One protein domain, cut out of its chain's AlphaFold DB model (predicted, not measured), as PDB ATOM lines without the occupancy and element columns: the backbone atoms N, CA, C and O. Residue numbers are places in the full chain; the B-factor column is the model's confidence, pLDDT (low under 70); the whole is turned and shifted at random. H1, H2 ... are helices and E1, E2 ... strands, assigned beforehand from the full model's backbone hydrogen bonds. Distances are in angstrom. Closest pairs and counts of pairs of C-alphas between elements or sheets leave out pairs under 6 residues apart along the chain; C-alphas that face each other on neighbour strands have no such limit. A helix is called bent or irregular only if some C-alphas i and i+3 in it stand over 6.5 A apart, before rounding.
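Overview. This is residues 4 to 186 of the 203 residues of an uncharacterized protein of Thalassobium sp. R2A62 (UniProt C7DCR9). A strongly twisted sheet of six strands has helices on both faces: H4 and H11 cover one face, and H8 lies over E5 on the other. H1, H2 and H3 lie beyond H4, on its side away from the sheet, with H1 and H2 packed crosswise on H4, while the short helices H9 and H10 lie by E6 at one edge of the sheet. The printed part has 183 residues, with eleven named helices and six named strands in the order H1 H2 H3 H4 E1 H5 E2 E3 H6 E4 H7 H8 E5 H9 H10 E6 H11. The sheet is mixed, in the order E1 E2 E3 E4 E5 E6, and the class is mixed, helices and strands. The whole is compact and rounded, with a radius of gyration of the C-alphas of 15.6 A and spans of 42 by 36 by 30 A.

Arrangement. H1, residues 4 to 14, touches residues 32 to 36 of H3, residues 29 to 42; the closest C-alphas are those of Val 11 and Ala 35, 6.4 A apart. H4, residues 47 to 65, is the hub, touching three helices. With residues 49 to 53 it touches H1 at a steep tilt of 62 degrees, closest at the C-alphas of Ala 4 and Thr 49, 5.3 A. With residues 60 to 65 it touches H2, residues 22 to 27, about perpendicular at 81 degrees, closest at Glu 23 and Ala 64, 4.8 A between C-alphas. E1, residues 70 to 72, is an edge strand, antiparallel to E2, residues 84 to 86, with N 71 and O 85 at 2.9 A. E2 and E3, residues 93 to 98, form a hairpin, with N 86 and O 93 at 2.8 A. H4 lies over E2 and E3 at a height over the sheet of 7.6 A. H5, residues 73 to 76, and H6, residues 103 to 107, only graze the sheet. E4, residues 118 to 122, is parallel to E3, with N 96 and O 119 at 2.8 A, and to E5, residues 143 to 148, with N 120 and O 145 at 2.9 A. E6, residues 172 to 174, the other edge strand, is parallel to E5, with N 173 and O 146 at 3.0 A. Three strand-helix-strand units, parallel neighbour strands with helices between them in the chain, have right-handed crossovers: E3, H6, E4; E4, H7 at residues 127 to 130 and H8 at 132 to 140, E5; and E5, H9 at 150 to 154 and H10 at 158 to 162, E6. H8 and H10 only just touch, with 3 pairs of C-alphas within 8 A, closest at Leu 132 and Ala 160, 4.7 A. H11, residues 175 to 184, is on the same face as H4, and H8 is on the opposite face. H11 touches residues 61 to 65 of H4 at a shallow tilt of 27 degrees, the same way, closest at the C-alphas of Ala 61 and Gly 179, 5.0 A. H11 is irregular: C-alphas 176 and 179 are 7.1 A apart. Every O i to N i+4 pair is within hydrogen-bond range in H1, H2, H3, H4, H8, H9 and H10, against 4 of 6 in H11 and 0 of 1 in H6, where 1 of 2 O i to N i+3 pairs is; H5 and H7 are too short for an i+4 pair.

Along the chain. H1 begins at C-alpha 4, (32.532, -28.928, -47.468), and measures 15.4 A from first to last C-alpha. H3 measures 20.0 A and H4 27.2 A. E3 measures 16.2 A, ending at C-alpha 98, (44.324, -34.196, -41.170); E4 measures 13.2 A and E5 13.9 A. H8 measures 12.4 A. H11 measures 15.0 A, ending at C-alpha 184, (47.533, -52.909, -55.205).

Size, cuts and confidence. The two C-alphas farthest apart, those of Gln 42 and Pro 90, are 44.8 A apart. The printed part has no cut, and no link is long. The mean pLDDT of the printed part is 91.4, and no printed residue is under 70.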
ATOM      1  N   ALA A   4      31.529 -28.059 -46.856       91.88
ATOM      2  CA  ALA A   4      32.532 -28.928 -47.468       91.88
ATOM      3  C   ALA A   4      31.967 -29.740 -48.646       91.88
ATOM      4  O   ALA A   4      32.648 -29.880 -49.659       91.88
ATOM      5  N   ASP A   5      30.737 -30.249 -48.518       93.25
ATOM      6  CA  ASP A   5      30.061 -30.979 -49.592       93.25
ATOM      7  C   ASP A   5      29.741 -30.021 -50.754       93.25
ATOM      8  O   ASP A   5      30.077 -30.335 -51.892       93.25
ATOM      9  N   ASP A   6      29.241 -28.811 -50.467       93.19
ATOM     10  CA  ASP A   6      28.960 -27.784 -51.487       93.19
ATOM     11  C   ASP A   6      30.234 -27.388 -52.262       93.19
ATOM     12  O   ASP A   6      30.226 -27.246 -53.485       93.19
ATOM     13  N   THR A   7      31.363 -27.256 -51.554       93.94
ATOM     14  CA  THR A   7      32.668 -26.955 -52.167       93.94
ATOM     15  C   THR A   7      33.114 -28.079 -53.105       93.94
ATOM     16  O   THR A   7      33.589 -27.821 -54.212       93.94
ATOM     17  N   LEU A   8      32.965 -29.339 -52.684       95.31
ATOM     18  CA  LEU A   8      33.306 -30.491 -53.518       95.31
ATOM     19  C   LEU A   8      32.392 -30.598 -54.738       95.31
ATOM     20  O   LEU A   8      32.881 -30.872 -55.829       95.31
ATOM     21  N   GLU A   9      31.096 -30.330 -54.587       95.25
ATOM     22  CA  GLU A   9      30.156 -30.305 -55.709       95.25
ATOM     23  C   GLU A   9      30.490 -29.211 -56.721       95.25
ATOM     24  O   GLU A   9      30.464 -29.476 -57.924       95.25
ATOM     25  N   GLN A  10      30.889 -28.021 -56.261       95.38
ATOM     26  CA  GLN A  10      31.376 -26.958 -57.141       95.38
ATOM     27  C   GLN A  10      32.615 -27.407 -57.928       95.38
ATOM     28  O   GLN A  10      32.694 -27.180 -59.138       95.38
ATOM     29  N   VAL A  11      33.572 -28.064 -57.265       96.75
ATOM     30  CA  VAL A  11      34.772 -28.603 -57.925       96.75
ATOM     31  C   VAL A  11      34.403 -29.684 -58.937       96.75
ATOM     32  O   VAL A  11      34.880 -29.647 -60.070       96.75
ATOM     33  N   TYR A  12      33.522 -30.616 -58.573       97.44
ATOM     34  CA  TYR A  12      33.069 -31.659 -59.488       97.44
ATOM     35  C   TYR A  12      32.341 -31.073 -60.694       97.44
ATOM     36  O   TYR A  12      32.618 -31.491 -61.813       97.44
ATOM     37  N   ALA A  13      31.469 -30.083 -60.505       96.75
ATOM     38  CA  ALA A  13      30.795 -29.405 -61.606       96.75
ATOM     39  C   ALA A  13      31.792 -28.701 -62.539       96.75
ATOM     40  O   ALA A  13      31.714 -28.873 -63.754       96.75
ATOM     41  N   GLY A  14      32.770 -27.978 -61.982       96.75
ATOM     42  CA  GLY A  14      33.814 -27.302 -62.759       96.75
ATOM     43  C   GLY A  14      34.700 -28.252 -63.574       96.75
ATOM     44  O   GLY A  14      35.211 -27.860 -64.620       96.75
ATOM     45  N   LEU A  15      34.848 -29.501 -63.125       96.75
ATOM     46  CA  LEU A  15      35.605 -30.553 -63.812       96.75
ATOM     47  C   LEU A  15      34.729 -31.484 -64.673       96.75
ATOM     48  O   LEU A  15      35.248 -32.423 -65.269       96.75
ATOM     49  N   GLY A  16      33.410 -31.271 -64.737       96.62
ATOM     50  CA  GLY A  16      32.490 -32.152 -65.469       96.62
ATOM     51  C   GLY A  16      32.272 -33.530 -64.820       96.62
ATOM     52  O   GLY A  16      31.865 -34.475 -65.489       96.62
ATOM     53  N   LEU A  17      32.525 -33.655 -63.515       96.69
ATOM     54  CA  LEU A  17      32.476 -34.899 -62.740       96.69
ATOM     55  C   LEU A  17      31.186 -35.079 -61.925       96.69
ATOM     56  O   LEU A  17      31.094 -36.023 -61.141       96.69
ATOM     57  N   THR A  18      30.181 -34.210 -62.065       94.50
ATOM     58  CA  THR A  18      28.946 -34.261 -61.254       94.50
ATOM     59  C   THR A  18      28.293 -35.649 -61.264       94.50
ATOM     60  O   THR A  18      28.001 -36.197 -60.204       94.50
ATOM     61  N   ASN A  19      28.169 -36.257 -62.448       94.00
ATOM     62  CA  ASN A  19      27.558 -37.579 -62.640       94.00
ATOM     63  C   ASN A  19      28.585 -38.721 -62.722       94.00
ATOM     64  O   ASN A  19      28.226 -39.845 -63.066       94.00
ATOM     65  N   ALA A  20      29.860 -38.436 -62.455       95.69
ATOM     66  CA  ALA A  20      30.910 -39.439 -62.501       95.69
ATOM     67  C   ALA A  20      30.821 -40.386 -61.292       95.69
ATOM     68  O   ALA A  20      30.486 -39.962 -60.174       95.69
ATOM     69  N   THR A  21      31.158 -41.655 -61.519       95.31
ATOM     70  CA  THR A  21      31.277 -42.667 -60.462       95.31
ATOM     71  C   THR A  21      32.428 -42.335 -59.512       95.31
ATOM     72  O   THR A  21      33.308 -41.527 -59.824       95.31
ATOM     73  N   GLU A  22      32.452 -42.966 -58.341       93.88
ATOM     74  CA  GLU A  22      33.537 -42.825 -57.368       93.88
ATOM     75  C   GLU A  22      34.891 -43.189 -57.984       93.88
ATOM     76  O   GLU A  22      35.869 -42.471 -57.800       93.88
ATOM     77  N   GLU A  23      34.921 -44.258 -58.779       91.62
ATOM     78  CA  GLU A  23      36.085 -44.717 -59.541       91.62
ATOM     79  C   GLU A  23      36.586 -43.639 -60.516       91.62
ATOM     80  O   GLU A  23      37.763 -43.282 -60.510       91.62
ATOM     81  N   GLN A  24      35.683 -43.048 -61.305       93.62
ATOM     82  CA  GLN A  24      36.027 -41.979 -62.246       93.62
ATOM     83  C   GLN A  24      36.525 -40.724 -61.522       93.62
ATOM     84  O   GLN A  24      37.517 -40.127 -61.934       93.62
ATOM     85  N   LYS A  25      35.884 -40.328 -60.418       94.56
ATOM     86  CA  LYS A  25      36.346 -39.207 -59.583       94.56
ATOM     87  C   LYS A  25      37.723 -39.496 -58.980       94.56
ATOM     88  O   LYS A  25      38.567 -38.606 -58.964       94.56
ATOM     89  N   CYS A  26      37.980 -40.733 -58.552       90.81
ATOM     90  CA  CYS A  26      39.274 -41.165 -58.022       90.81
ATOM     91  C   CYS A  26      40.400 -41.000 -59.062       90.81
ATOM     92  O   CYS A  26      41.462 -40.468 -58.747       90.81
ATOM     93  N   GLN A  27      40.134 -41.333 -60.330       89.94
ATOM     94  CA  GLN A  27      41.078 -41.135 -61.445       89.94
ATOM     95  C   GLN A  27      41.412 -39.656 -61.717       89.94
ATOM     96  O   GLN A  27      42.427 -39.359 -62.342       89.94
ATOM     97  N   HIS A  28      40.578 -38.724 -61.244       92.44
ATOM     98  CA  HIS A  28      40.760 -37.279 -61.411       92.44
ATOM     99  C   HIS A  28      41.202 -36.589 -60.107       92.44
ATOM    100  O   HIS A  28      41.120 -35.362 -60.005       92.44
ATOM    101  N   LEU A  29      41.691 -37.340 -59.105       90.31
ATOM    102  CA  LEU A  29      42.103 -36.790 -57.805       90.31
ATOM    103  C   LEU A  29      43.125 -35.655 -57.926       90.31
ATOM    104  O   LEU A  29      43.004 -34.668 -57.205       90.31
ATOM    105  N   ASP A  30      44.076 -35.737 -58.857       88.38
ATOM    106  CA  ASP A  30      45.051 -34.671 -59.124       88.38
ATOM    107  C   ASP A  30      44.363 -33.344 -59.458       88.38
ATOM    108  O   ASP A  30      44.695 -32.296 -58.901       88.38
ATOM    109  N   GLN A  31      43.372 -33.398 -60.346       92.88
ATOM    110  CA  GLN A  31      42.645 -32.229 -60.829       92.88
ATOM    111  C   GLN A  31      41.697 -31.690 -59.756       92.88
ATOM    112  O   GLN A  31      41.625 -30.479 -59.552       92.88
ATOM    113  N   ILE A  32      41.026 -32.585 -59.023       94.81
ATOM    114  CA  ILE A  32      40.190 -32.233 -57.869       94.81
ATOM    115  C   ILE A  32      41.037 -31.521 -56.810       94.81
ATOM    116  O   ILE A  32      40.651 -30.468 -56.300       94.81
ATOM    117  N   ASN A  33      42.218 -32.059 -56.493       91.69
ATOM    118  CA  ASN A  33      43.118 -31.458 -55.521       91.69
ATOM    119  C   ASN A  33      43.603 -30.079 -55.983       91.69
ATOM    120  O   ASN A  33      43.485 -29.130 -55.209       91.69
ATOM    121  N   ALA A  34      44.030 -29.938 -57.239       90.62
ATOM    122  CA  ALA A  34      44.451 -28.653 -57.796       90.62
ATOM    123  C   ALA A  34      43.324 -27.599 -57.786       90.62
ATOM    124  O   ALA A  34      43.553 -26.451 -57.404       90.62
ATOM    125  N   ALA A  35      42.094 -27.984 -58.141       94.19
ATOM    126  CA  ALA A  35      40.937 -27.089 -58.109       94.19
ATOM    127  C   ALA A  35      40.611 -26.622 -56.680       94.19
ATOM    128  O   ALA A  35      40.373 -25.438 -56.444       94.19
ATOM    129  N   LEU A  36      40.669 -27.531 -55.707       93.31
ATOM    130  CA  LEU A  36      40.501 -27.204 -54.291       93.31
ATOM    131  C   LEU A  36      41.619 -26.286 -53.759       93.31
ATOM    132  O   LEU A  36      41.338 -25.418 -52.935       93.31
ATOM    133  N   ASP A  37      42.864 -26.438 -54.230       89.75
ATOM    134  CA  ASP A  37      43.970 -25.541 -53.857       89.75
ATOM    135  C   ASP A  37      43.735 -24.134 -54.420       89.75
ATOM    136  O   ASP A  37      43.912 -23.147 -53.707       89.75
ATOM    137  N   ALA A  38      43.267 -24.038 -55.669       91.06
ATOM    138  CA  ALA A  38      42.913 -22.766 -56.291       91.06
ATOM    139  C   ALA A  38      41.767 -22.058 -55.548       91.06
ATOM    140  O   ALA A  38      41.852 -20.855 -55.298       91.06
ATOM    141  N   LEU A  39      40.729 -22.795 -55.135       91.31
ATOM    142  CA  LEU A  39      39.640 -22.247 -54.320       91.31
ATOM    143  C   LEU A  39      40.141 -21.759 -52.957       91.31
ATOM    144  O   LEU A  39      39.801 -20.653 -52.542       91.31
ATOM    145  N   ASN A  40      40.992 -22.541 -52.286       88.88
ATOM    146  CA  ASN A  40      41.567 -22.153 -50.999       88.88
ATOM    147  C   ASN A  40      42.454 -20.902 -51.100       88.88
ATOM    148  O   ASN A  40      42.478 -20.093 -50.178       88.88
ATOM    149  N   ALA A  41      43.180 -20.738 -52.210       87.88
ATOM    150  CA  ALA A  41      44.015 -19.566 -52.458       87.88
ATOM    151  C   ALA A  41      43.193 -18.287 -52.698       87.88
ATOM    152  O   ALA A  41      43.649 -17.196 -52.363       87.88
ATOM    153  N   GLN A  42      41.989 -18.412 -53.267       89.12
ATOM    154  CA  GLN A  42      41.065 -17.288 -53.461       89.12
ATOM    155  C   GLN A  42      40.318 -16.932 -52.176       89.12
ATOM    156  O   GLN A  42      40.117 -15.756 -51.877       89.12
ATOM    157  N   ASN A  43      39.894 -17.945 -51.420       86.88
ATOM    158  CA  ASN A  43      39.192 -17.775 -50.161       86.88
ATOM    159  C   ASN A  43      39.623 -18.861 -49.176       86.88
ATOM    160  O   ASN A  43      39.219 -20.020 -49.297       86.88
ATOM    161  N   THR A  44      40.437 -18.471 -48.194       87.19
ATOM    162  CA  THR A  44      41.005 -19.390 -47.208       87.19
ATOM    163  C   THR A  44      39.905 -20.187 -46.515       87.19
ATOM    164  O   THR A  44      39.113 -19.656 -45.731       87.19
ATOM    165  N   MET A  45      39.882 -21.494 -46.761       87.31
ATOM    166  CA  MET A  45      38.951 -22.400 -46.111       87.31
ATOM    167  C   MET A  45      39.350 -22.594 -44.654       87.31
ATOM    168  O   MET A  45      40.515 -22.805 -44.310       87.31
ATOM    169  N   ASN A  46      38.360 -22.576 -43.761       88.00
ATOM    170  CA  ASN A  46      38.636 -22.849 -42.359       88.00
ATOM    171  C   ASN A  46      39.109 -24.307 -42.156       88.00
ATOM    172  O   ASN A  46      38.877 -25.214 -42.966       88.00
ATOM    173  N   VAL A  47      39.770 -24.537 -41.019       85.19
ATOM    174  CA  VAL A  47      40.399 -25.824 -40.685       85.19
ATOM    175  C   VAL A  47      39.386 -26.972 -40.623       85.19
ATOM    176  O   VAL A  47      39.724 -28.093 -41.007       85.19
ATOM    177  N   LYS A  48      38.159 -26.706 -40.157       87.69
ATOM    178  CA  LYS A  48      37.101 -27.715 -40.021       87.69
ATOM    179  C   LYS A  48      36.589 -28.153 -41.392       87.69
ATOM    180  O   LYS A  48      36.562 -29.349 -41.656       87.69
ATOM    181  N   THR A  49      36.279 -27.199 -42.269       90.50
ATOM    182  CA  THR A  49      35.885 -27.448 -43.662       90.50
ATOM    183  C   THR A  49      36.943 -28.271 -44.380       90.50
ATOM    184  O   THR A  49      36.622 -29.303 -44.956       90.50
ATOM    185  N   THR A  50      38.213 -27.874 -44.279       89.50
ATOM    186  CA  THR A  50      39.317 -28.609 -44.916       89.50
ATOM    187  C   THR A  50      39.429 -30.037 -44.381       89.50
ATOM    188  O   THR A  50      39.647 -30.969 -45.145       89.50
ATOM    189  N   GLY A  51      39.272 -30.225 -43.064       91.62
ATOM    190  CA  GLY A  51      39.253 -31.557 -42.456       91.62
ATOM    191  C   GLY A  51      38.148 -32.434 -43.043       91.62
ATOM    192  O   GLY A  51      38.422 -33.544 -43.484       91.62
ATOM    193  N   THR A  52      36.928 -31.899 -43.142       94.19
ATOM    194  CA  THR A  52      35.793 -32.609 -43.743       94.19
ATOM    195  C   THR A  52      36.009 -32.905 -45.228       94.19
ATOM    196  O   THR A  52      35.750 -34.027 -45.648       94.19
ATOM    197  N   ILE A  53      36.535 -31.963 -46.018       95.06
ATOM    198  CA  ILE A  53      36.885 -32.203 -47.430       95.06
ATOM    199  C   ILE A  53      37.889 -33.355 -47.542       95.06
ATOM    200  O   ILE A  53      37.693 -34.277 -48.327       95.06
ATOM    201  N   ASN A  54      38.937 -33.344 -46.719       95.44
ATOM    202  CA  ASN A  54      39.961 -34.385 -46.726       95.44
ATOM    203  C   ASN A  54      39.391 -35.758 -46.343       95.44
ATOM    204  O   ASN A  54      39.723 -36.754 -46.979       95.44
ATOM    205  N   GLU A  55      38.488 -35.816 -45.357       95.88
ATOM    206  CA  GLU A  55      37.763 -37.047 -45.019       95.88
ATOM    207  C   GLU A  55      36.952 -37.560 -46.214       95.88
ATOM    208  O   GLU A  55      36.999 -38.752 -46.504       95.88
ATOM    209  N   ARG A  56      36.267 -36.675 -46.952       96.25
ATOM    210  CA  ARG A  56      35.492 -37.047 -48.148       96.25
ATOM    211  C   ARG A  56      36.363 -37.569 -49.285       96.25
ATOM    212  O   ARG A  56      35.945 -38.491 -49.974       96.25
ATOM    213  N   LEU A  57      37.562 -37.020 -49.474       96.44
ATOM    214  CA  LEU A  57      38.504 -37.500 -50.493       96.44
ATOM    215  C   LEU A  57      39.066 -38.888 -50.148       96.44
ATOM    216  O   LEU A  57      39.196 -39.736 -51.028       96.44
ATOM    217  N   VAL A  58      39.349 -39.149 -48.869       96.94
ATOM    218  CA  VAL A  58      39.732 -40.493 -48.404       96.94
ATOM    219  C   VAL A  58      38.566 -41.467 -48.553       96.94
ATOM    220  O   VAL A  58      38.743 -42.557 -49.090       96.94
ATOM    221  N   GLU A  59      37.364 -41.064 -48.139       96.38
ATOM    222  CA  GLU A  59      36.141 -41.858 -48.275       96.38
ATOM    223  C   GLU A  59      35.838 -42.196 -49.743       96.38
ATOM    224  O   GLU A  59      35.460 -43.325 -50.046       96.38
ATOM    225  N   LEU A  60      36.058 -41.252 -50.663       96.19
ATOM    226  CA  LEU A  60      35.942 -41.463 -52.106       96.19
ATOM    227  C   LEU A  60      36.863 -42.596 -52.582       96.19
ATOM    228  O   LEU A  60      36.400 -43.512 -53.259       96.19
ATOM    229  N   ALA A  61      38.144 -42.561 -52.203       95.88
ATOM    230  CA  ALA A  61      39.100 -43.603 -52.569       95.88
ATOM    231  C   ALA A  61      38.728 -44.966 -51.960       95.88
ATOM    232  O   ALA A  61      38.792 -45.984 -52.648       95.88
ATOM    233  N   LEU A  62      38.281 -44.992 -50.700       95.81
ATOM    234  CA  LEU A  62      37.831 -46.217 -50.027       95.81
ATOM    235  C   LEU A  62      36.594 -46.826 -50.699       95.81
ATOM    236  O   LEU A  62      36.551 -48.037 -50.909       95.81
ATOM    237  N   LYS A  63      35.608 -46.004 -51.080       95.31
ATOM    238  CA  LYS A  63      34.416 -46.454 -51.818       95.31
ATOM    239  C   LYS A  63      34.761 -46.982 -53.205       95.31
ATOM    240  O   LYS A  63      34.199 -47.987 -53.615       95.31
ATOM    241  N   ALA A  64      35.682 -46.324 -53.904       94.25
ATOM    242  CA  ALA A  64      36.104 -46.747 -55.235       94.25
ATOM    243  C   ALA A  64      36.881 -48.075 -55.208       94.25
ATOM    244  O   ALA A  64      36.683 -48.927 -56.067       94.25
ATOM    245  N   ARG A  65      37.780 -48.255 -54.230       92.12
ATOM    246  CA  ARG A  65      38.794 -49.323 -54.265       92.12
ATOM    247  C   ARG A  65      38.527 -50.485 -53.322       92.12
ATOM    248  O   ARG A  65      38.936 -51.606 -53.605       92.12
ATOM    249  N   THR A  66      37.873 -50.232 -52.196       90.25
ATOM    250  CA  THR A  66      37.676 -51.219 -51.129       90.25
ATOM    251  C   THR A  66      36.269 -51.131 -50.529       90.25
ATOM    252  O   THR A  66      36.171 -51.085 -49.305       90.25
ATOM    253  N   PRO A  67      35.176 -51.072 -51.317       89.56
ATOM    254  CA  PRO A  67      33.844 -50.665 -50.843       89.56
ATOM    255  C   PRO A  67      33.335 -51.432 -49.614       89.56
ATOM    256  O   PRO A  67      32.703 -50.828 -48.749       89.56
ATOM    257  N   ASP A  68      33.689 -52.713 -49.492       87.75
ATOM    258  CA  ASP A  68      33.205 -53.612 -48.437       87.75
ATOM    259  C   ASP A  68      34.202 -53.828 -47.280       87.75
ATOM    260  O   ASP A  68      33.979 -54.658 -46.401       87.75
ATOM    261  N   SER A  69      35.324 -53.096 -47.261       89.12
ATOM    262  CA  SER A  69      36.460 -53.380 -46.366       89.12
ATOM    263  C   SER A  69      36.863 -52.207 -45.467       89.12
ATOM    264  O   SER A  69      38.014 -52.128 -45.042       89.12
ATOM    265  N   TRP A  70      35.955 -51.277 -45.157       94.31
ATOM    266  CA  TRP A  70      36.260 -50.127 -44.295       94.31
ATOM    267  C   TRP A  70      35.075 -49.666 -43.440       94.31
ATOM    268  O   TRP A  70      33.918 -49.998 -43.691       94.31
ATOM    269  N   TYR A  71      35.370 -48.884 -42.402       92.81
ATOM    270  CA  TYR A  71      34.378 -48.308 -41.496       92.81
ATOM    271  C   TYR A  71      34.862 -46.991 -40.879       92.81
ATOM    272  O   TYR A  71      36.058 -46.750 -40.722       92.81
ATOM    273  N   HIS A  72      33.920 -46.135 -40.474       93.44
ATOM    274  CA  HIS A  72      34.228 -44.934 -39.692       93.44
ATOM    275  C   HIS A  72      34.470 -45.279 -38.219       93.44
ATOM    276  O   HIS A  72      33.589 -45.838 -37.559       93.44
ATOM    277  N   LEU A  73      35.599 -44.836 -37.663       89.06
ATOM    278  CA  LEU A  73      35.945 -45.053 -36.249       89.06
ATOM    279  C   LEU A  73      35.065 -44.246 -35.277       89.06
ATOM    280  O   LEU A  73      34.858 -44.656 -34.132       89.06
ATOM    281  N   ARG A  74      34.441 -43.160 -35.760       84.25
ATOM    282  CA  ARG A  74      33.460 -42.352 -35.004       84.25
ATOM    283  C   ARG A  74      32.254 -43.160 -34.519       84.25
ATOM    284  O   ARG A  74      31.670 -42.844 -33.490       84.25
ATOM    285  N   ARG A  75      31.883 -44.238 -35.224       76.94
ATOM    286  CA  ARG A  75      30.736 -45.083 -34.835       76.94
ATOM    287  C   ARG A  75      30.947 -45.785 -33.490       76.94
ATOM    288  O   ARG A  75      29.972 -46.058 -32.800       76.94
ATOM    289  N   GLY A  76      32.199 -46.051 -33.115       74.00
ATOM    290  CA  GLY A  76      32.560 -46.742 -31.875       74.00
ATOM    291  C   GLY A  76      33.162 -45.849 -30.789       74.00
ATOM    292  O   GLY A  76      33.627 -46.384 -29.790       74.00
ATOM    293  N   ARG A  77      33.171 -44.517 -30.963       80.81
ATOM    294  CA  ARG A  77      33.899 -43.566 -30.095       80.81
ATOM    295  C   ARG A  77      35.422 -43.801 -30.058       80.81
ATOM    296  O   ARG A  77      36.070 -43.658 -29.020       80.81
ATOM    297  N   TYR A  78      35.991 -44.197 -31.200       84.38
ATOM    298  CA  TYR A  78      37.427 -44.441 -31.380       84.38
ATOM    299  C   TYR A  78      38.115 -43.327 -32.185       84.38
ATOM    300  O   TYR A  78      39.115 -43.564 -32.854       84.38
ATOM    301  N   GLU A  79      37.605 -42.094 -32.136       82.44
ATOM    302  CA  GLU A  79      38.135 -40.949 -32.899       82.44
ATOM    303  C   GLU A  79      39.564 -40.573 -32.502       82.44
ATOM    304  O   GLU A  79      40.295 -39.962 -33.278       82.44
ATOM    305  N   TRP A  80      39.969 -40.952 -31.291       81.44
ATOM    306  CA  TRP A  80      41.342 -40.797 -30.822       81.44
ATOM    307  C   TRP A  80      42.330 -41.658 -31.624       81.44
ATOM    308  O   TRP A  80      43.499 -41.297 -31.730       81.44
ATOM    309  N   LEU A  81      41.865 -42.768 -32.212       86.12
ATOM    310  CA  LEU A  81      42.684 -43.673 -33.009       86.12
ATOM    311  C   LEU A  81      42.880 -43.131 -34.432       86.12
ATOM    312  O   LEU A  81      43.996 -43.101 -34.951       86.12
ATOM    313  N   GLY A  82      41.806 -42.659 -35.059       91.38
ATOM    314  CA  GLY A  82      41.805 -42.142 -36.424       91.38
ATOM    315  C   GLY A  82      40.389 -41.870 -36.923       91.38
ATOM    316  O   GLY A  82      39.437 -41.840 -36.145       91.38
ATOM    317  N   ASP A  83      40.247 -41.702 -38.235       94.31
ATOM    318  CA  ASP A  83      38.962 -41.390 -38.867       94.31
ATOM    319  C   ASP A  83      38.325 -42.634 -39.499       94.31
ATOM    320  O   ASP A  83      37.111 -42.844 -39.380       94.31
ATOM    321  N   PHE A  84      39.151 -43.499 -40.095       95.75
ATOM    322  CA  PHE A  84      38.717 -44.731 -40.752       95.75
ATOM    323  C   PHE A  84      39.526 -45.940 -40.278       95.75
ATOM    324  O   PHE A  84      40.727 -45.837 -40.032       95.75
ATOM    325  N   GLY A  85      38.864 -47.089 -40.195       94.00
ATOM    326  CA  GLY A  85      39.503 -48.398 -40.140       94.00
ATOM    327  C   GLY A  85      39.308 -49.121 -41.468       94.00
ATOM    328  O   GLY A  85      38.230 -49.043 -42.056       94.00
ATOM    329  N   ILE A  86      40.342 -49.813 -41.936       93.69
ATOM    330  CA  ILE A  86      40.317 -50.680 -43.116       93.69
ATOM    331  C   ILE A  86      40.563 -52.107 -42.632       93.69
ATOM    332  O   ILE A  86      41.561 -52.369 -41.955       93.69
ATOM    333  N   ASN A  87      39.662 -53.026 -42.967       89.88
ATOM    334  CA  ASN A  87      39.855 -54.447 -42.713       89.88
ATOM    335  C   ASN A  87      40.990 -54.948 -43.609       89.88
ATOM    336  O   ASN A  87      40.943 -54.793 -44.830       89.88
ATOM    337  N   ALA A  88      42.018 -55.513 -42.987       86.12
ATOM    338  CA  ALA A  88      43.217 -55.987 -43.657       86.12
ATOM    339  C   ALA A  88      43.785 -57.206 -42.923       86.12
ATOM    340  O   ALA A  88      43.427 -57.486 -41.778       86.12
ATOM    341  N   TYR A  89      44.675 -57.931 -43.597       82.31
ATOM    342  CA  TYR A  89      45.359 -59.099 -43.054       82.31
ATOM    343  C   TYR A  89      46.865 -58.814 -42.907       82.31
ATOM    344  O   TYR A  89      47.461 -58.259 -43.831       82.31
ATOM    345  N   PRO A  90      47.512 -59.201 -41.791       81.25
ATOM    346  CA  PRO A  90      46.931 -59.850 -40.609       81.25
ATOM    347  C   PRO A  90      46.244 -58.878 -39.634       81.25
ATOM    348  O   PRO A  90      45.577 -59.323 -38.705       81.25
ATOM    349  N   LEU A  91      46.431 -57.567 -39.811       86.88
ATOM    350  CA  LEU A  91      45.956 -56.532 -38.894       86.88
ATOM    351  C   LEU A  91      45.253 -55.424 -39.672       86.88
ATOM    352  O   LEU A  91      45.745 -54.999 -40.719       86.88
ATOM    353  N   SER A  92      44.147 -54.920 -39.126       89.31
ATOM    354  CA  SER A  92      43.442 -53.767 -39.682       89.31
ATOM    355  C   SER A  92      44.323 -52.519 -39.694       89.31
ATOM    356  O   SER A  92      45.140 -52.297 -38.798       89.31
ATOM    357  N   VAL A  93      44.116 -51.681 -40.704       92.12
ATOM    358  CA  VAL A  93      44.855 -50.431 -40.893       92.12
ATOM    359  C   VAL A  93      43.992 -49.259 -40.446       92.12
ATOM    360  O   VAL A  93      42.808 -49.186 -40.763       92.12
ATOM    361  N   VAL A  94      44.591 -48.316 -39.728       94.31
ATOM    362  CA  VAL A  94      43.948 -47.062 -39.331       94.31
ATOM    363  C   VAL A  94      44.339 -45.968 -40.312       94.31
ATOM    364  O   VAL A  94      45.523 -45.771 -40.577       94.31
ATOM    365  N   VAL A  95      43.372 -45.197 -40.800       96.00
ATOM    366  CA  VAL A  95      43.632 -43.969 -41.557       96.00
ATOM    367  C   VAL A  95      43.308 -42.771 -40.681       96.00
ATOM    368  O   VAL A  95      42.176 -42.585 -40.231       96.00
ATOM    369  N   SER A  96      44.325 -41.950 -40.443       95.12
ATOM    370  CA  SER A  96      44.211 -40.705 -39.705       95.12
ATOM    371  C   SER A  96      44.280 -39.530 -40.665       95.12
ATOM    372  O   SER A  96      45.337 -39.221 -41.229       95.12
ATOM    373  N   VAL A  97      43.145 -38.863 -40.841       95.12
ATOM    374  CA  VAL A  97      43.004 -37.732 -41.745       95.12
ATOM    375  C   VAL A  97      43.313 -36.443 -40.995       95.12
ATOM    376  O   VAL A  97      43.015 -36.265 -39.809       95.12
ATOM    377  N   LYS A  98      43.996 -35.527 -41.673       92.94
ATOM    378  CA  LYS A  98      44.324 -34.196 -41.170       92.94
ATOM    379  C   LYS A  98      44.002 -33.168 -42.246       92.94
ATOM    380  O   LYS A  98      44.023 -33.463 -43.436       92.94
ATOM    381  N   SER A  99      43.701 -31.948 -41.811       89.00
ATOM    382  CA  SER A  99      43.625 -30.761 -42.674       89.00
ATOM    383  C   SER A  99      45.030 -30.352 -43.176       89.00
ATOM    384  O   SER A  99      45.877 -31.213 -43.386       89.00
ATOM    385  N   PHE A 100      45.316 -29.059 -43.345       86.75
ATOM    386  CA  PHE A 100      46.607 -28.575 -43.860       86.75
ATOM    387  C   PHE A 100      47.812 -28.815 -42.942       86.75
ATOM    388  O   PHE A 100      48.932 -28.923 -43.417       86.75
ATOM    389  N   LYS A 101      47.610 -28.906 -41.623       85.81
ATOM    390  CA  LYS A 101      48.720 -29.045 -40.668       85.81
ATOM    391  C   LYS A 101      48.711 -30.404 -39.982       85.81
ATOM    392  O   LYS A 101      47.665 -30.843 -39.468       85.81
ATOM    393  N   ALA A 102      49.880 -31.038 -39.932       74.75
ATOM    394  CA  ALA A 102      50.090 -32.286 -39.208       74.75
ATOM    395  C   ALA A 102      50.146 -32.029 -37.705       74.75
ATOM    396  O   ALA A 102      49.385 -32.645 -36.957       74.75
ATOM    397  N   LYS A 103      50.997 -31.084 -37.281       79.44
ATOM    398  CA  LYS A 103      51.336 -30.749 -35.891       79.44
ATOM    399  C   LYS A 103      51.570 -32.000 -35.032       79.44
ATOM    400  O   LYS A 103      51.794 -33.108 -35.523       79.44
ATOM    401  N   GLU A 104      51.575 -31.837 -33.714       72.94
ATOM    402  CA  GLU A 104      51.656 -32.960 -32.766       72.94
ATOM    403  C   GLU A 104      50.459 -33.911 -32.886       72.94
ATOM    404  O   GLU A 104      50.584 -35.107 -32.643       72.94
ATOM    405  N   ARG A 105      49.308 -33.409 -33.349       73.50
ATOM    406  CA  ARG A 105      48.071 -34.195 -33.449       73.50
ATOM    407  C   ARG A 105      48.167 -35.398 -34.397       73.50
ATOM    408  O   ARG A 105      47.420 -36.355 -34.227       73.50
ATOM    409  N   LEU A 106      49.050 -35.366 -35.400       81.50
ATOM    410  CA  LEU A 106      49.304 -36.551 -36.225       81.50
ATOM    411  C   LEU A 106      50.153 -37.582 -35.465       81.50
ATOM    412  O   LEU A 106      49.911 -38.770 -35.606       81.50
ATOM    413  N   LEU A 107      51.107 -37.154 -34.626       80.00
ATOM    414  CA  LEU A 107      51.976 -38.071 -33.867       80.00
ATOM    415  C   LEU A 107      51.193 -38.890 -32.840       80.00
ATOM    416  O   LEU A 107      51.542 -40.036 -32.577       80.00
ATOM    417  N   VAL A 108      50.136 -38.312 -32.272       79.50
ATOM    418  CA  VAL A 108      49.270 -38.989 -31.294       79.50
ATOM    419  C   VAL A 108      48.171 -39.841 -31.937       79.50
ATOM    420  O   VAL A 108      47.365 -40.410 -31.215       79.50
ATOM    421  N   SER A 109      48.118 -39.920 -33.271       81.94
ATOM    422  CA  SER A 109      47.168 -40.793 -33.968       81.94
ATOM    423  C   SER A 109      47.642 -42.251 -33.965       81.94
ATOM    424  O   SER A 109      48.835 -42.530 -33.817       81.94
ATOM    425  N   GLY A 110      46.706 -43.179 -34.165       81.88
ATOM    426  CA  GLY A 110      46.957 -44.610 -34.046       81.88
ATOM    427  C   GLY A 110      47.136 -45.052 -32.591       81.88
ATOM    428  O   GLY A 110      46.922 -44.295 -31.646       81.88
ATOM    429  N   THR A 111      47.533 -46.306 -32.394       75.94
ATOM    430  CA  THR A 111      47.840 -46.843 -31.054       75.94
ATOM    431  C   THR A 111      49.249 -46.473 -30.588       75.94
ATOM    432  O   THR A 111      49.601 -46.707 -29.435       75.94
ATOM    433  N   GLY A 112      50.082 -45.927 -31.483       76.25
ATOM    434  CA  GLY A 112      51.517 -45.776 -31.250       76.25
ATOM    435  C   GLY A 112      52.285 -47.100 -31.269       76.25
ATOM    436  O   GLY A 112      53.412 -47.136 -30.783       76.25
ATOM    437  N   THR A 113      51.687 -48.182 -31.784       73.19
ATOM    438  CA  THR A 113      52.295 -49.516 -31.850       73.19
ATOM    439  C   THR A 113      52.295 -50.050 -33.281       73.19
ATOM    440  O   THR A 113      51.412 -49.738 -34.077       73.19
ATOM    441  N   LEU A 114      53.256 -50.923 -33.603       71.50
ATOM    442  CA  LEU A 114      53.306 -51.620 -34.900       71.50
ATOM    443  C   LEU A 114      52.113 -52.570 -35.122       71.50
ATOM    444  O   LEU A 114      51.866 -52.992 -36.247       71.50
ATOM    445  N   TYR A 115      51.370 -52.896 -34.059       73.62
ATOM    446  CA  TYR A 115      50.225 -53.807 -34.097       73.62
ATOM    447  C   TYR A 115      48.912 -53.137 -34.535       73.62
ATOM    448  O   TYR A 115      47.910 -53.825 -34.699       73.62
ATOM    449  N   ALA A 116      48.909 -51.819 -34.749       80.31
ATOM    450  CA  ALA A 116      47.840 -51.128 -35.467       80.31
ATOM    451  C   ALA A 116      48.465 -50.194 -36.517       80.31
ATOM    452  O   ALA A 116      48.663 -48.999 -36.256       80.31
ATOM    453  N   PRO A 117      48.825 -50.740 -37.695       90.31
ATOM    454  CA  PRO A 117      49.424 -49.969 -38.771       90.31
ATOM    455  C   PRO A 117      48.609 -48.715 -39.075       90.31
ATOM    456  O   PRO A 117      47.394 -48.778 -39.267       90.31
ATOM    457  N   THR A 118      49.280 -47.568 -39.105       94.31
ATOM    458  CA  THR A 118      48.620 -46.271 -39.270       94.31
ATOM    459  C   THR A 118      49.043 -45.604 -40.574       94.31
ATOM    460  O   THR A 118      50.215 -45.589 -40.954       94.31
ATOM    461  N   ILE A 119      48.083 -45.019 -41.274       96.19
ATOM    462  CA  ILE A 119      48.291 -44.174 -42.441       96.19
ATOM    463  C   ILE A 119      47.960 -42.739 -42.046       96.19
ATOM    464  O   ILE A 119      46.865 -42.453 -41.564       96.19
ATOM    465  N   GLY A 120      48.900 -41.825 -42.272       96.62
ATOM    466  CA  GLY A 120      48.618 -40.393 -42.236       96.62
ATOM    467  C   GLY A 120      48.136 -39.930 -43.603       96.62
ATOM    468  O   GLY A 120      48.783 -40.227 -44.604       96.62
ATOM    469  N   TRP A 121      47.037 -39.187 -43.666       96.94
ATOM    470  CA  TRP A 121      46.572 -38.580 -44.912       96.94
ATOM    471  C   TRP A 121      46.232 -37.114 -44.674       96.94
ATOM    472  O   TRP A 121      45.488 -36.778 -43.752       96.94
ATOM    473  N   GLY A 122      46.765 -36.220 -45.496       94.50
ATOM    474  CA  GLY A 122      46.414 -34.812 -45.399       94.50
ATOM    475  C   GLY A 122      46.952 -34.000 -46.557       94.50
ATOM    476  O   GLY A 122      47.986 -34.313 -47.143       94.50
ATOM    477  N   ARG A 123      46.270 -32.896 -46.854       92.69
ATOM    478  CA  ARG A 123      46.740 -31.890 -47.813       92.69
ATOM    479  C   ARG A 123      47.805 -31.004 -47.172       92.69
ATOM    480  O   ARG A 123      47.616 -29.804 -47.060       92.69
ATOM    481  N   PHE A 124      48.869 -31.605 -46.650       93.75
ATOM    482  CA  PHE A 124      49.861 -30.881 -45.866       93.75
ATOM    483  C   PHE A 124      50.575 -29.824 -46.703       93.75
ATOM    484  O   PHE A 124      51.050 -30.141 -47.788       93.75
ATOM    485  N   ASP A 125      50.660 -28.595 -46.201       91.06
ATOM    486  CA  ASP A 125      51.180 -27.428 -46.932       91.06
ATOM    487  C   ASP A 125      52.519 -26.904 -46.381       91.06
ATOM    488  O   ASP A 125      53.079 -25.948 -46.913       91.06
ATOM    489  N   ASP A 126      53.041 -27.524 -45.320       93.12
ATOM    490  CA  ASP A 126      54.277 -27.117 -44.653       93.12
ATOM    491  C   ASP A 126      55.320 -28.245 -44.668       93.12
ATOM    492  O   ASP A 126      55.248 -29.172 -43.852       93.12
ATOM    493  N   PRO A 127      56.311 -28.194 -45.577       94.50
ATOM    494  CA  PRO A 127      57.346 -29.220 -45.659       94.50
ATOM    495  C   PRO A 127      58.237 -29.280 -44.408       94.50
ATOM    496  O   PRO A 127      58.834 -30.327 -44.143       94.50
ATOM    497  N   ALA A 128      58.318 -28.212 -43.604       94.19
ATOM    498  CA  ALA A 128      59.129 -28.206 -42.387       94.19
ATOM    499  C   ALA A 128      58.577 -29.157 -41.306       94.19
ATOM    500  O   ALA A 128      59.336 -29.638 -40.462       94.19
ATOM    501  N   GLU A 129      57.285 -29.512 -41.362       92.69
ATOM    502  CA  GLU A 129      56.678 -30.513 -40.472       92.69
ATOM    503  C   GLU A 129      57.170 -31.952 -40.749       92.69
ATOM    504  O   GLU A 129      56.934 -32.848 -39.935       92.69
ATOM    505  N   PHE A 130      57.879 -32.190 -41.860       95.56
ATOM    506  CA  PHE A 130      58.247 -33.527 -42.347       95.56
ATOM    507  C   PHE A 130      59.763 -33.709 -42.525       95.56
ATOM    508  O   PHE A 130      60.231 -34.373 -43.451       95.56
ATOM    509  N   GLY A 131      60.550 -33.146 -41.606       95.44
ATOM    510  CA  GLY A 131      61.983 -33.431 -41.507       95.44
ATOM    511  C   GLY A 131      62.276 -34.904 -41.180       95.44
ATOM    512  O   GLY A 131      61.483 -35.577 -40.520       95.44
ATOM    513  N   LEU A 132      63.443 -35.403 -41.601       97.12
ATOM    514  CA  LEU A 132      63.822 -36.821 -41.495       97.12
ATOM    515  C   LEU A 132      63.638 -37.409 -40.085       97.12
ATOM    516  O   LEU A 132      63.048 -38.476 -39.942       97.12
ATOM    517  N   GLU A 133      64.101 -36.718 -39.042       96.06
ATOM    518  CA  GLU A 133      63.993 -37.207 -37.658       96.06
ATOM    519  C   GLU A 133      62.537 -37.303 -37.183       96.06
ATOM    520  O   GLU A 133      62.142 -38.246 -36.490       96.06
ATOM    521  N   ARG A 134      61.687 -36.382 -37.642       94.88
ATOM    522  CA  ARG A 134      60.253 -36.432 -37.360       94.88
ATOM    523  C   ARG A 134      59.575 -37.576 -38.112       94.88
ATOM    524  O   ARG A 134      58.746 -38.273 -37.535       94.88
ATOM    525  N   LEU A 135      59.977 -37.839 -39.354       96.38
ATOM    526  CA  LEU A 135      59.498 -38.993 -40.119       96.38
ATOM    527  C   LEU A 135      59.894 -40.330 -39.484       96.38
ATOM    528  O   LEU A 135      59.052 -41.219 -39.368       96.38
ATOM    529  N   LYS A 136      61.130 -40.454 -38.989       95.56
ATOM    530  CA  LYS A 136      61.561 -41.618 -38.198       95.56
ATOM    531  C   LYS A 136      60.708 -41.806 -36.941       95.56
ATOM    532  O   LYS A 136      60.383 -42.934 -36.589       95.56
ATOM    533  N   THR A 137      60.299 -40.712 -36.298       93.75
ATOM    534  CA  THR A 137      59.387 -40.770 -35.147       93.75
ATOM    535  C   THR A 137      58.021 -41.340 -35.538       93.75
ATOM    536  O   THR A 137      57.495 -42.194 -34.829       93.75
ATOM    537  N   TYR A 138      57.453 -40.926 -36.677       94.75
ATOM    538  CA  TYR A 138      56.203 -41.512 -37.174       94.75
ATOM    539  C   TYR A 138      56.347 -43.013 -37.466       94.75
ATOM    540  O   TYR A 138      55.487 -43.785 -37.043       94.75
ATOM    541  N   LEU A 139      57.440 -43.434 -38.117       92.75
ATOM    542  CA  LEU A 139      57.731 -44.857 -38.342       92.75
ATOM    543  C   LEU A 139      57.748 -45.632 -37.024       92.75
ATOM    544  O   LEU A 139      57.015 -46.607 -36.880       92.75
ATOM    545  N   PHE A 140      58.502 -45.153 -36.033       90.94
ATOM    546  CA  PHE A 140      58.578 -45.791 -34.718       90.94
ATOM    547  C   PHE A 140      57.201 -45.944 -34.049       90.94
ATOM    548  O   PHE A 140      56.953 -46.931 -33.361       90.94
ATOM    549  N   ARG A 141      56.278 -45.004 -34.289       90.25
ATOM    550  CA  ARG A 141      54.899 -45.048 -33.776       90.25
ATOM    551  C   ARG A 141      53.934 -45.916 -34.591       90.25
ATOM    552  O   ARG A 141      52.744 -45.920 -34.295       90.25
ATOM    553  N   GLY A 142      54.415 -46.647 -35.594       90.81
ATOM    554  CA  GLY A 142      53.599 -47.564 -36.388       90.81
ATOM    555  C   GLY A 142      52.922 -46.951 -37.602       90.81
ATOM    556  O   GLY A 142      52.038 -47.578 -38.188       90.81
ATOM    557  N   PHE A 143      53.357 -45.767 -38.037       94.88
ATOM    558  CA  PHE A 143      52.957 -45.286 -39.351       94.88
ATOM    559  C   PHE A 143      53.624 -46.117 -40.444       94.88
ATOM    560  O   PHE A 143      54.835 -46.330 -40.430       94.88
ATOM    561  N   ILE A 144      52.839 -46.527 -41.434       94.69
ATOM    562  CA  ILE A 144      53.320 -47.280 -42.599       94.69
ATOM    563  C   ILE A 144      53.389 -46.417 -43.859       94.69
ATOM    564  O   ILE A 144      54.149 -46.733 -44.772       94.69
ATOM    565  N   ALA A 145      52.643 -45.313 -43.902       96.81
ATOM    566  CA  ALA A 145      52.711 -44.317 -44.962       96.81
ATOM    567  C   ALA A 145      52.172 -42.965 -44.476       96.81
ATOM    568  O   ALA A 145      51.301 -42.904 -43.603       96.81
ATOM    569  N   ILE A 146      52.660 -41.884 -45.083       97.62
ATOM    570  CA  ILE A 146      52.060 -40.554 -44.990       97.62
ATOM    571  C   ILE A 146      51.825 -40.036 -46.410       97.62
ATOM    572  O   ILE A 146      52.764 -39.873 -47.190       97.62
ATOM    573  N   TYR A 147      50.562 -39.767 -46.722       97.62
ATOM    574  CA  TYR A 147      50.112 -39.235 -47.999       97.62
ATOM    575  C   TYR A 147      49.986 -37.714 -47.924       97.62
ATOM    576  O   TYR A 147      49.302 -37.192 -47.038       97.62
ATOM    577  N   MET A 148      50.654 -37.013 -48.844       95.81
ATOM    578  CA  MET A 148      50.660 -35.545 -48.927       95.81
ATOM    579  C   MET A 148      50.723 -35.037 -50.383       95.81
ATOM    580  O   MET A 148      51.009 -35.829 -51.283       95.81
ATOM    581  N   PRO A 149      50.443 -33.749 -50.661       93.94
ATOM    582  CA  PRO A 149      50.510 -33.195 -52.013       93.94
ATOM    583  C   PRO A 149      51.909 -33.308 -52.630       93.94
ATOM    584  O   PRO A 149      52.909 -33.048 -51.962       93.94
ATOM    585  N   THR A 150      51.992 -33.616 -53.929       93.38
ATOM    586  CA  THR A 150      53.268 -33.702 -54.666       93.38
ATOM    587  C   THR A 150      54.086 -32.410 -54.581       93.38
ATOM    588  O   THR A 150      55.314 -32.463 -54.504       93.38
ATOM    589  N   SER A 151      53.420 -31.251 -54.537       92.00
ATOM    590  CA  SER A 151      54.050 -29.939 -54.337       92.00
ATOM    591  C   SER A 151      54.808 -29.849 -53.009       92.00
ATOM    592  O   SER A 151      55.918 -29.316 -52.971       92.00
ATOM    593  N   THR A 152      54.258 -30.415 -51.935       94.19
ATOM    594  CA  THR A 152      54.899 -30.490 -50.614       94.19
ATOM    595  C   THR A 152      56.024 -31.515 -50.615       94.19
ATOM    596  O   THR A 152      57.121 -31.216 -50.148       94.19
ATOM    597  N   ILE A 153      55.808 -32.689 -51.225       96.31
ATOM    598  CA  ILE A 153      56.851 -33.718 -51.379       96.31
ATOM    599  C   ILE A 153      58.070 -33.139 -52.093       96.31
ATOM    600  O   ILE A 153      59.194 -33.362 -51.653       96.31
ATOM    601  N   GLY A 154      57.865 -32.379 -53.172       96.56
ATOM    602  CA  GLY A 154      58.937 -31.774 -53.966       96.56
ATOM    603  C   GLY A 154      59.861 -30.847 -53.170       96.56
ATOM    604  O   GLY A 154      61.023 -30.699 -53.541       96.56
ATOM    605  N   GLN A 155      59.374 -30.289 -52.060       97.25
ATOM    606  CA  GLN A 155      60.113 -29.379 -51.182       97.25
ATOM    607  C   GLN A 155      60.841 -30.094 -50.031       97.25
ATOM    608  O   GLN A 155      61.630 -29.475 -49.319       97.25
ATOM    609  N   LEU A 156      60.610 -31.396 -49.835       97.56
ATOM    610  CA  LEU A 156      61.290 -32.175 -48.802       97.56
ATOM    611  C   LEU A 156      62.750 -32.467 -49.173       97.56
ATOM    612  O   LEU A 156      63.117 -32.643 -50.341       97.56
ATOM    613  N   THR A 157      63.593 -32.626 -48.150       97.69
ATOM    614  CA  THR A 157      64.989 -33.037 -48.351       97.69
ATOM    615  C   THR A 157      65.067 -34.409 -49.039       97.69
ATOM    616  O   THR A 157      64.170 -35.243 -48.870       97.69
ATOM    617  N   PRO A 158      66.132 -34.703 -49.813       97.50
ATOM    618  CA  PRO A 158      66.295 -36.011 -50.451       97.50
ATOM    619  C   PRO A 158      66.178 -37.182 -49.467       97.50
ATOM    620  O   PRO A 158      65.475 -38.144 -49.755       97.50
ATOM    621  N   ALA A 159      66.777 -37.061 -48.279       97.38
ATOM    622  CA  ALA A 159      66.718 -38.097 -47.252       97.38
ATOM    623  C   ALA A 159      65.291 -38.338 -46.731       97.38
ATOM    624  O   ALA A 159      64.885 -39.484 -46.570       97.38
ATOM    625  N   ALA A 160      64.504 -37.278 -46.517       97.44
ATOM    626  CA  ALA A 160      63.103 -37.404 -46.112       97.44
ATOM    627  C   ALA A 160      62.249 -38.083 -47.200       97.44
ATOM    628  O   ALA A 160      61.437 -38.952 -46.893       97.44
ATOM    629  N   ARG A 161      62.473 -37.745 -48.479       96.94
ATOM    630  CA  ARG A 161      61.764 -38.355 -49.623       96.94
ATOM    631  C   ARG A 161      62.127 -39.818 -49.861       96.94
ATOM    632  O   ARG A 161      61.299 -40.584 -50.349       96.94
ATOM    633  N   GLN A 162      63.375 -40.185 -49.588       97.00
ATOM    634  CA  GLN A 162      63.905 -41.530 -49.815       97.00
ATOM    635  C   GLN A 162      63.689 -42.469 -48.627       97.00
ATOM    636  O   GLN A 162      63.929 -43.667 -48.767       97.00
ATOM    637  N   LEU A 163      63.228 -41.955 -47.481       98.06
ATOM    638  CA  LEU A 163      62.922 -42.775 -46.318       98.06
ATOM    639  C   LEU A 163      61.916 -43.873 -46.688       98.06
ATOM    640  O   LEU A 163      60.840 -43.604 -47.232       98.06
ATOM    641  N   GLN A 164      62.279 -45.109 -46.370       98.00
ATOM    642  CA  GLN A 164      61.432 -46.277 -46.556       98.00
ATOM    643  C   GLN A 164      60.759 -46.666 -45.239       98.00
ATOM    644  O   GLN A 164      61.291 -46.423 -44.155       98.00
ATOM    645  N   ASN A 165      59.580 -47.268 -45.343       94.94
ATOM    646  CA  ASN A 165      58.912 -47.917 -44.225       94.94
ATOM    647  C   ASN A 165      59.505 -49.314 -43.961       94.94
ATOM    648  O   ASN A 165      60.366 -49.792 -44.701       94.94
ATOM    649  N   TYR A 166      59.004 -50.002 -42.932       89.50
ATOM    650  CA  TYR A 166      59.454 -51.353 -42.564       89.50
ATOM    651  C   TYR A 166      59.237 -52.423 -43.649       89.50
ATOM    652  O   TYR A 166      59.782 -53.516 -43.541       89.50
ATOM    653  N   TYR A 167      58.475 -52.110 -44.698       89.75
ATOM    654  CA  TYR A 167      58.188 -52.991 -45.831       89.75
ATOM    655  C   TYR A 167      58.998 -52.624 -47.087       89.75
ATOM    656  O   TYR A 167      58.676 -53.092 -48.175       89.75
ATOM    657  N   GLY A 168      60.003 -51.746 -46.975       93.38
ATOM    658  CA  GLY A 168      60.858 -51.328 -48.095       93.38
ATOM    659  C   GLY A 168      60.203 -50.352 -49.081       93.38
ATOM    660  O   GLY A 168      60.819 -49.960 -50.070       93.38
ATOM    661  N   ASN A 169      58.973 -49.908 -48.812       94.75
ATOM    662  CA  ASN A 169      58.260 -48.950 -49.656       94.75
ATOM    663  C   ASN A 169      58.545 -47.513 -49.213       94.75
ATOM    664  O   ASN A 169      58.791 -47.268 -48.032       94.75
ATOM    665  N   ARG A 170      58.436 -46.534 -50.122       97.12
ATOM    666  CA  ARG A 170      58.545 -45.110 -49.750       97.12
ATOM    667  C   ARG A 170      57.546 -44.762 -48.649       97.12
ATOM    668  O   ARG A 170      56.366 -45.115 -48.737       97.12
ATOM    669  N   PHE A 171      58.029 -44.072 -47.620       97.69
ATOM    670  CA  PHE A 171      57.208 -43.695 -46.478       97.69
ATOM    671  C   PHE A 171      56.312 -42.491 -46.786       97.69
ATOM    672  O   PHE A 171      55.127 -42.505 -46.461       97.69
ATOM    673  N   ILE A 172      56.860 -41.479 -47.465       97.88
ATOM    674  CA  ILE A 172      56.090 -40.352 -47.995       97.88
ATOM    675  C   ILE A 172      55.599 -40.681 -49.403       97.88
ATOM    676  O   ILE A 172      56.388 -41.081 -50.263       97.88
ATOM    677  N   ARG A 173      54.299 -40.490 -49.639       97.38
ATOM    678  CA  ARG A 173      53.628 -40.802 -50.909       97.38
ATOM    679  C   ARG A 173      52.703 -39.665 -51.331       97.38
ATOM    680  O   ARG A 173      52.265 -38.876 -50.495       97.38
ATOM    681  N   SER A 174      52.417 -39.572 -52.628       95.81
ATOM    682  CA  SER A 174      51.448 -38.594 -53.134       95.81
ATOM    683  C   SER A 174      50.042 -38.976 -52.686       95.81
ATOM    684  O   SER A 174      49.670 -40.136 -52.836       95.81
ATOM    685  N   ILE A 175      49.238 -38.017 -52.213       94.06
ATOM    686  CA  ILE A 175      47.799 -38.226 -51.944       94.06
ATOM    687  C   ILE A 175      47.052 -38.853 -53.120       94.06
ATOM    688  O   ILE A 175      46.107 -39.605 -52.899       94.06
ATOM    689  N   ASN A 176      47.508 -38.599 -54.343       91.75
ATOM    690  CA  ASN A 176      46.897 -39.133 -55.553       91.75
ATOM    691  C   ASN A 176      47.149 -40.639 -55.719       91.75
ATOM    692  O   ASN A 176      46.354 -41.332 -56.337       91.75
ATOM    693  N   SER A 177      48.212 -41.170 -55.109       94.38
ATOM    694  CA  SER A 177      48.534 -42.601 -55.132       94.38
ATOM    695  C   SER A 177      47.760 -43.411 -54.088       94.38
ATOM    696  O   SER A 177      47.855 -44.631 -54.092       94.38
ATOM    697  N   PHE A 178      47.004 -42.773 -53.184       95.06
ATOM    698  CA  PHE A 178      46.342 -43.478 -52.080       95.06
ATOM    699  C   PHE A 178      45.368 -44.559 -52.566       95.06
ATOM    700  O   PHE A 178      45.417 -45.684 -52.079       95.06
ATOM    701  N   GLY A 179      44.513 -44.242 -53.542       92.69
ATOM    702  CA  GLY A 179      43.569 -45.215 -54.096       92.69
ATOM    703  C   GLY A 179      44.269 -46.375 -54.810       92.69
ATOM    704  O   GLY A 179      43.904 -47.532 -54.619       92.69
ATOM    705  N   ASP A 180      45.296 -46.086 -55.600       91.88
ATOM    706  CA  ASP A 180      46.021 -47.122 -56.339       91.88
ATOM    707  C   ASP A 180      46.829 -48.031 -55.403       91.88
ATOM    708  O   ASP A 180      46.851 -49.245 -55.594       91.88
ATOM    709  N   ASP A 181      47.404 -47.474 -54.333       94.38
ATOM    710  CA  ASP A 181      48.081 -48.243 -53.288       94.38
ATOM    711  C   ASP A 181      47.106 -49.172 -52.541       94.38
ATOM    712  O   ASP A 181      47.475 -50.299 -52.206       94.38
ATOM    713  N   LEU A 182      45.860 -48.738 -52.305       92.44
ATOM    714  CA  LEU A 182      44.813 -49.602 -51.742       92.44
ATOM    715  C   LEU A 182      44.470 -50.755 -52.689       92.44
ATOM    716  O   LEU A 182      44.401 -51.901 -52.251       92.44
ATOM    717  N   ALA A 183      44.287 -50.464 -53.978       90.12
ATOM    718  CA  ALA A 183      43.971 -51.475 -54.982       90.12
ATOM    719  C   ALA A 183      45.102 -52.507 -55.127       90.12
ATOM    720  O   ALA A 183      44.844 -53.707 -55.191       90.12
ATOM    721  N   ALA A 184      46.356 -52.050 -55.122       90.25
ATOM    722  CA  ALA A 184      47.533 -52.909 -55.205       90.25
ATOM    723  C   ALA A 184      47.741 -53.779 -53.952       90.25
ATOM    724  O   ALA A 184      48.394 -54.818 -54.032       90.25
ATOM    725  N   ALA A 185      47.197 -53.368 -52.803       89.38
ATOM    726  CA  ALA A 185      47.281 -54.109 -51.549       89.38
ATOM    727  C   ALA A 185      46.187 -55.182 -51.386       89.38
ATOM    728  O   ALA A 185      46.213 -55.927 -50.403       89.38
ATOM    729  N   LEU A 186      45.226 -55.275 -52.313       86.88
ATOM    730  CA  LEU A 186      44.173 -56.287 -52.258       86.88
ATOM    731  C   LEU A 186      44.756 -57.695 -52.415       86.88
ATOM    732  O   LEU A 186      45.503 -57.979 -53.350       86.88
TER     733      LEU A 186